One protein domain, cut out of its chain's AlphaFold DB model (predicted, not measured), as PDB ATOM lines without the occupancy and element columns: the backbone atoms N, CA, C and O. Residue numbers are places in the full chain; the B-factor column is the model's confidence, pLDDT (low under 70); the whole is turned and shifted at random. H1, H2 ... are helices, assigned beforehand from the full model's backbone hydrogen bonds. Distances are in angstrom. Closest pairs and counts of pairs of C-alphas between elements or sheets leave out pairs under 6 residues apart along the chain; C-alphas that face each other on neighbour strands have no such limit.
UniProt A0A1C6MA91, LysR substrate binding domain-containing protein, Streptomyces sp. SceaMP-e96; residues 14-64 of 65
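Overview. This is residues 14 to 64 of the 65 residues of the protein "LysR substrate binding domain-containing protein" of Streptomyces sp. SceaMP-e96 (UniProt A0A1C6MA91). This is an open, extended chain with little regular structure: a short helix, H1, then a long unnamed stretch that turns near Gly 23 and Arg 30 and runs out to His 44, from where the chain folds back through the longer helix H2. The printed part has 51 residues with two named helices, H1 then H2, and no named strand. The class is all helix, though the named elements hold only 18 residues. It is extended, with a radius of gyration of the C-alphas of 15.9 A, and elongated, spanning 45 by 26 by 22 A.

Arrangement. H1, residues 14 to 18, and H2, residues 50 to 62, are apart. A long link of 31 residues joins them. In both helices every O i to N i+4 pair is within hydrogen-bond range. Residues 28 to 38 stand free, as do residues 42 to 49.

Along the chain. H1 begins at C-alpha 14 (16.125, -4.948, 20.185) and measures 5.9 A. H2 measures 18.0 A and ends at C-alpha 62 (2.878, -5.308, 12.232).

Size, cuts and confidence. The farthest C-alphas, of Gly 23 and His 44, are 46.4 A apart. The printed part has no cut. Residues 63 to 64 have pLDDT under 70.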
ATOM      1  N   SER A  14      15.416  -5.578  21.302       91.12
ATOM      2  CA  SER A  14      16.125  -4.948  20.185       91.12
ATOM      3  C   SER A  14      17.626  -4.796  20.434       91.12
ATOM      4  O   SER A  14      18.407  -4.932  19.494       91.12
ATOM      5  N   THR A  15      18.058  -4.582  21.680       92.25
ATOM      6  CA  THR A  15      19.478  -4.463  22.025       92.25
ATOM      7  C   THR A  15      20.218  -5.784  21.841       92.25
ATOM      8  O   THR A  15      21.348  -5.770  21.358       92.25
ATOM      9  N   ALA A  16      19.584  -6.921  22.135       91.75
ATOM     10  CA  ALA A  16      20.177  -8.236  21.889       91.75
ATOM     11  C   ALA A  16      20.365  -8.508  20.387       91.75
ATOM     12  O   ALA A  16      21.348  -9.134  19.993       91.75
ATOM     13  N   ASN A  17      19.451  -7.994  19.556       89.62
ATOM     14  CA  ASN A  17      19.462  -8.204  18.109       89.62
ATOM     15  C   ASN A  17      20.380  -7.225  17.360       89.62
ATOM     16  O   ASN A  17      20.986  -7.605  16.365       89.62
ATOM     17  N   GLN A  18      20.479  -5.971  17.813       90.50
ATOM     18  CA  GLN A  18      21.210  -4.905  17.108       90.50
ATOM     19  C   GLN A  18      22.598  -4.628  17.692       90.50
ATOM     20  O   GLN A  18      23.498  -4.211  16.971       90.50
ATOM     21  N   TYR A  19      22.783  -4.859  18.992       89.56
ATOM     22  CA  TYR A  19      24.006  -4.518  19.721       89.56
ATOM     23  C   TYR A  19      24.525  -5.713  20.516       89.56
ATOM     24  O   TYR A  19      24.945  -5.580  21.671       89.56
ATOM     25  N   ARG A  20      24.495  -6.899  19.898       86.19
ATOM     26  CA  ARG A  20      25.059  -8.103  20.502       86.19
ATOM     27  C   ARG A  20      26.539  -7.871  20.796       86.19
ATOM     28  O   ARG A  20      27.281  -7.376  19.952       86.19
ATOM     29  N   ARG A  21      26.957  -8.219  22.010       87.25
ATOM     30  CA  ARG A  21      28.354  -8.144  22.439       87.25
ATOM     31  C   ARG A  21      28.823  -9.504  22.908       87.25
ATOM     32  O   ARG A  21      28.096 -10.192  23.627       87.25
ATOM     33  N   ASP A  22      30.049  -9.838  22.540       88.56
ATOM     34  CA  ASP A  22      30.704 -11.044  23.022       88.56
ATOM     35  C   ASP A  22      30.864 -10.997  24.544       88.56
ATOM     36  O   ASP A  22      31.045  -9.935  25.148       88.56
ATOM     37  N   GLY A  23      30.728 -12.160  25.180       90.56
ATOM     38  CA  GLY A  23      30.767 -12.280  26.638       90.56
ATOM     39  C   GLY A  23      29.508 -11.792  27.367       90.56
ATOM     40  O   GLY A  23      29.486 -11.812  28.595       90.56
ATOM     41  N   ILE A  24      28.447 -11.381  26.655       93.50
ATOM     42  CA  ILE A  24      27.142 -11.054  27.250       93.50
ATOM     43  C   ILE A  24      26.104 -12.109  26.861       93.50
ATOM     44  O   ILE A  24      25.852 -12.361  25.684       93.50
ATOM     45  N   VAL A  25      25.456 -12.694  27.870       93.50
ATOM     46  CA  VAL A  25      24.321 -13.608  27.694       93.50
ATOM     47  C   VAL A  25      23.020 -12.837  27.885       93.50
ATOM     48  O   VAL A  25      22.808 -12.209  28.921       93.50
ATOM     49  N   PHE A  26      22.124 -12.920  26.902       94.06
ATOM     50  CA  PHE A  26      20.780 -12.351  26.983       94.06
ATOM     51  C   PHE A  26      19.774 -13.428  27.396       94.06
ATOM     52  O   PHE A  26      19.793 -14.540  26.870       94.06
ATOM     53  N   ARG A  27      18.880 -13.097  28.334       93.69
ATOM     54  CA  ARG A  27      17.784 -13.972  28.774       93.69
ATOM     55  C   ARG A  27      16.461 -13.220  28.705       93.69
ATOM     56  O   ARG A  27      16.371 -12.095  29.189       93.69
ATOM     57  N   ARG A  28      15.435 -13.856  28.133       93.19
ATOM     58  CA  ARG A  28      14.085 -13.284  28.042       93.19
ATOM     59  C   ARG A  28      13.417 -13.256  29.419       93.19
ATOM     60  O   ARG A  28      13.398 -14.269  30.117       93.19
ATOM     61  N   ILE A  29      12.833 -12.114  29.770       94.62
ATOM     62  CA  ILE A  29      11.950 -11.958  30.932       94.62
ATOM     63  C   ILE A  29      10.516 -12.190  30.445       94.62
ATOM     64  O   ILE A  29      10.108 -11.587  29.456       94.62
ATOM     65  N   ARG A  30       9.783 -13.117  31.075       92.88
ATOM     66  CA  ARG A  30       8.443 -13.535  30.616       92.88
ATOM     67  C   ARG A  30       7.327 -12.643  31.154       92.88
ATOM     68  O   ARG A  30       6.450 -12.263  30.394       92.88
ATOM     69  N   ASP A  31       7.426 -12.255  32.419       93.56
ATOM     70  CA  ASP A  31       6.369 -11.531  33.137       93.56
ATOM     71  C   ASP A  31       6.666 -10.023  33.219       93.56
ATOM     72  O   ASP A  31       6.478  -9.381  34.250       93.56
ATOM     73  N   ALA A  32       7.201  -9.460  32.132       91.81
ATOM     74  CA  ALA A  32       7.475  -8.033  32.005       91.81
ATOM     75  C   ALA A  32       6.529  -7.405  30.981       91.81
ATOM     76  O   ALA A  32       6.271  -7.982  29.924       91.81
ATOM     77  N   ALA A  33       6.050  -6.197  31.278       92.44
ATOM     78  CA  ALA A  33       5.285  -5.423  30.311       92.44
ATOM     79  C   ALA A  33       6.143  -5.136  29.059       92.44
ATOM     80  O   ALA A  33       7.336  -4.838  29.196       92.44
ATOM     81  N   PRO A  34       5.564  -5.192  27.845       89.75
ATOM     82  CA  PRO A  34       6.258  -4.769  26.638       89.75
ATOM     83  C   PRO A  34       6.718  -3.313  26.737       89.75
ATOM     84  O   PRO A  34       6.021  -2.456  27.281       89.75
ATOM     85  N   VAL A  35       7.884  -3.020  26.164       91.56
ATOM     86  CA  VAL A  35       8.370  -1.641  26.048       91.56
ATOM     87  C   VAL A  35       7.638  -0.972  24.886       91.56
ATOM     88  O   VAL A  35       7.821  -1.365  23.734       91.56
ATOM     89  N   ALA A  36       6.805   0.026  25.183       92.19
ATOM     90  CA  ALA A  36       6.068   0.764  24.164       92.19
ATOM     91  C   ALA A  36       7.010   1.612  23.292       92.19
ATOM     92  O   ALA A  36       7.902   2.295  23.799       92.19
ATOM     93  N   VAL A  37       6.785   1.587  21.977       90.81
ATOM     94  CA  VAL A  37       7.510   2.408  21.000       90.81
ATOM     95  C   VAL A  37       6.521   3.371  20.355       90.81
ATOM     96  O   VAL A  37       5.505   2.947  19.807       90.81
ATOM     97  N   HIS A  38       6.821   4.668  20.412       92.75
ATOM     98  CA  HIS A  38       5.966   5.721  19.870       92.75
ATOM     99  C   HIS A  38       6.680   6.487  18.757       92.75
ATOM    100  O   HIS A  38       7.852   6.841  18.885       92.75
ATOM    101  N   LEU A  39       5.950   6.782  17.680       91.56
ATOM    102  CA  LEU A  39       6.367   7.733  16.652       91.56
ATOM    103  C   LEU A  39       5.871   9.121  17.059       91.56
ATOM    104  O   LEU A  39       4.677   9.300  17.289       91.56
ATOM    105  N   ILE A  40       6.781  10.088  17.182       92.44
ATOM    106  CA  ILE A  40       6.475  11.426  17.703       92.44
ATOM    107  C   ILE A  40       7.066  12.476  16.763       92.44
ATOM    108  O   ILE A  40       8.208  12.357  16.323       92.44
ATOM    109  N   TRP A  41       6.292  13.520  16.472       91.19
ATOM    110  CA  TRP A  41       6.707  14.676  15.678       91.19
ATOM    111  C   TRP A  41       6.137  15.971  16.264       91.19
ATOM    112  O   TRP A  41       5.249  15.954  17.121       91.19
ATOM    113  N   ARG A  42       6.654  17.119  15.810       90.25
ATOM    114  CA  ARG A  42       6.140  18.434  16.216       90.25
ATOM    115  C   ARG A  42       4.749  18.655  15.629       90.25
ATOM    116  O   ARG A  42       4.542  18.499  14.432       90.25
ATOM    117  N   ARG A  43       3.802  19.088  16.466       86.00
ATOM    118  CA  ARG A  43       2.393  19.277  16.075       86.00
ATOM    119  C   ARG A  43       2.191  20.310  14.961       86.00
ATOM    120  O   ARG A  43       1.308  20.131  14.132       86.00
ATOM    121  N   HIS A  44       2.977  21.383  14.970       89.62
ATOM    122  CA  HIS A  44       2.804  22.531  14.069       89.62
ATOM    123  C   HIS A  44       3.802  22.564  12.912       89.62
ATOM    124  O   HIS A  44       3.796  23.508  12.135       89.62
ATOM    125  N   ASP A  45       4.654  21.548  12.815       81.94
ATOM    126  CA  ASP A  45       5.656  21.433  11.760       81.94
ATOM    127  C   ASP A  45       5.873  19.949  11.413       81.94
ATOM    128  O   ASP A  45       6.953  19.395  11.642       81.94
ATOM    129  N   PRO A  46       4.814  19.225  10.992       81.38
ATOM    130  CA  PRO A  46       4.991  17.873  10.503       81.38
ATOM    131  C   PRO A  46       5.676  17.922   9.135       81.38
ATOM    132  O   PRO A  46       5.253  18.646   8.234       81.38
ATOM    133  N   HIS A  47       6.709  17.101   8.960       87.94
ATOM    134  CA  HIS A  47       7.316  16.902   7.650       87.94
ATOM    135  C   HIS A  47       6.245  16.399   6.655       87.94
ATOM    136  O   HIS A  47       5.450  15.531   7.027       87.94
ATOM    137  N   PRO A  48       6.222  16.843   5.382       92.56
ATOM    138  CA  PRO A  48       5.200  16.409   4.420       92.56
ATOM    139  C   PRO A  48       5.092  14.882   4.273       92.56
ATOM    140  O   PRO A  48       4.016  14.338   4.044       92.56
ATOM    141  N   ALA A  49       6.206  14.171   4.468       94.56
ATOM    142  CA  ALA A  49       6.261  12.709   4.419       94.56
ATOM    143  C   ALA A  49       5.860  11.984   5.724       94.56
ATOM    144  O   ALA A  49       5.965  10.759   5.772       94.56
ATOM    145  N   THR A  50       5.415  12.671   6.785       93.56
ATOM    146  CA  THR A  50       5.092  12.029   8.077       93.56
ATOM    147  C   THR A  50       4.068  10.905   7.923       93.56
ATOM    148  O   THR A  50       4.281   9.816   8.450       93.56
ATOM    149  N   HIS A  51       2.995  11.117   7.153       91.56
ATOM    150  CA  HIS A  51       1.991  10.072   6.920       91.56
ATOM    151  C   HIS A  51       2.576   8.843   6.213       91.56
ATOM    152  O   HIS A  51       2.308   7.715   6.628       91.56
ATOM    153  N   ALA A  52       3.415   9.055   5.195       95.00
ATOM    154  CA  ALA A  52       4.074   7.969   4.474       95.00
ATOM    155  C   ALA A  52       5.033   7.181   5.382       95.00
ATOM    156  O   ALA A  52       5.030   5.951   5.368       95.00
ATOM    157  N   ALA A  53       5.805   7.875   6.225       94.38
ATOM    158  CA  ALA A  53       6.704   7.243   7.186       94.38
ATOM    159  C   ALA A  53       5.944   6.418   8.239       94.38
ATOM    160  O   ALA A  53       6.349   5.299   8.547       94.38
ATOM    161  N   VAL A  54       4.827   6.937   8.765       94.19
ATOM    162  CA  VAL A  54       3.980   6.210   9.725       94.19
ATOM    163  C   VAL A  54       3.415   4.940   9.096       94.19
ATOM    164  O   VAL A  54       3.486   3.887   9.726       94.19
ATOM    165  N   ALA A  55       2.897   5.012   7.867       94.75
ATOM    166  CA  ALA A  55       2.372   3.843   7.165       94.75
ATOM    167  C   ALA A  55       3.456   2.769   6.980       94.75
ATOM    168  O   ALA A  55       3.277   1.635   7.423       94.75
ATOM    169  N   LEU A  56       4.620   3.160   6.444       95.44
ATOM    170  CA  LEU A  56       5.752   2.259   6.222       95.44
ATOM    171  C   LEU A  56       6.198   1.555   7.511       95.44
ATOM    172  O   LEU A  56       6.366   0.337   7.537       95.44
ATOM    173  N   LEU A  57       6.398   2.318   8.588       94.38
ATOM    174  CA  LEU A  57       6.860   1.770   9.863       94.38
ATOM    175  C   LEU A  57       5.795   0.883  10.511       94.38
ATOM    176  O   LEU A  57       6.128  -0.166  11.058       94.38
ATOM    177  N   THR A  58       4.520   1.264  10.425       93.12
ATOM    178  CA  THR A  58       3.423   0.452  10.966       93.12
ATOM    179  C   THR A  58       3.362  -0.904  10.274       93.12
ATOM    180  O   THR A  58       3.262  -1.923  10.953       93.12
ATOM    181  N   ASP A  59       3.480  -0.941   8.947       94.44
ATOM    182  CA  ASP A  59       3.448  -2.198   8.198       94.44
ATOM    183  C   ASP A  59       4.674  -3.074   8.492       94.44
ATOM    184  O   ASP A  59       4.521  -4.273   8.734       94.44
ATOM    185  N   LEU A  60       5.870  -2.477   8.579       92.12
ATOM    186  CA  LEU A  60       7.111  -3.183   8.922       92.12
ATOM    187  C   LEU A  60       7.024  -3.881  10.289       92.12
ATOM    188  O   LEU A  60       7.477  -5.015  10.443       92.12
ATOM    189  N   TYR A  61       6.463  -3.204  11.293       87.50
ATOM    190  CA  TYR A  61       6.398  -3.734  12.656       87.50
ATOM    191  C   TYR A  61       5.142  -4.572  12.929       87.50
ATOM    192  O   TYR A  61       5.186  -5.426  13.812       87.50
ATOM    193  N   ARG A  62       4.065  -4.434  12.140       84.31
ATOM    194  CA  ARG A  62       2.878  -5.308  12.232       84.31
ATOM    195  C   ARG A  62       3.213  -6.769  11.915       84.31
ATOM    196  O   ARG A  62       2.647  -7.660  12.532       84.31
ATOM    197  N   GLN A  63       4.133  -7.018  10.983       67.19
ATOM    198  CA  GLN A  63       4.520  -8.372  10.554       67.19
ATOM    199  C   GLN A  63       5.506  -9.074  11.500       67.19
ATOM    200  O   GLN A  63       5.805 -10.251  11.314       67.19
ATOM    201  N   ARG A  64       6.062  -8.348  12.476       61.69
ATOM    202  CA  ARG A  64       7.180  -8.812  13.310       61.69
ATOM    203  C   ARG A  64       6.779  -9.197  14.738       61.69
ATOM    204  O   ARG A  64       7.671  -9.397  15.561       61.69
TER     205      ARG A  64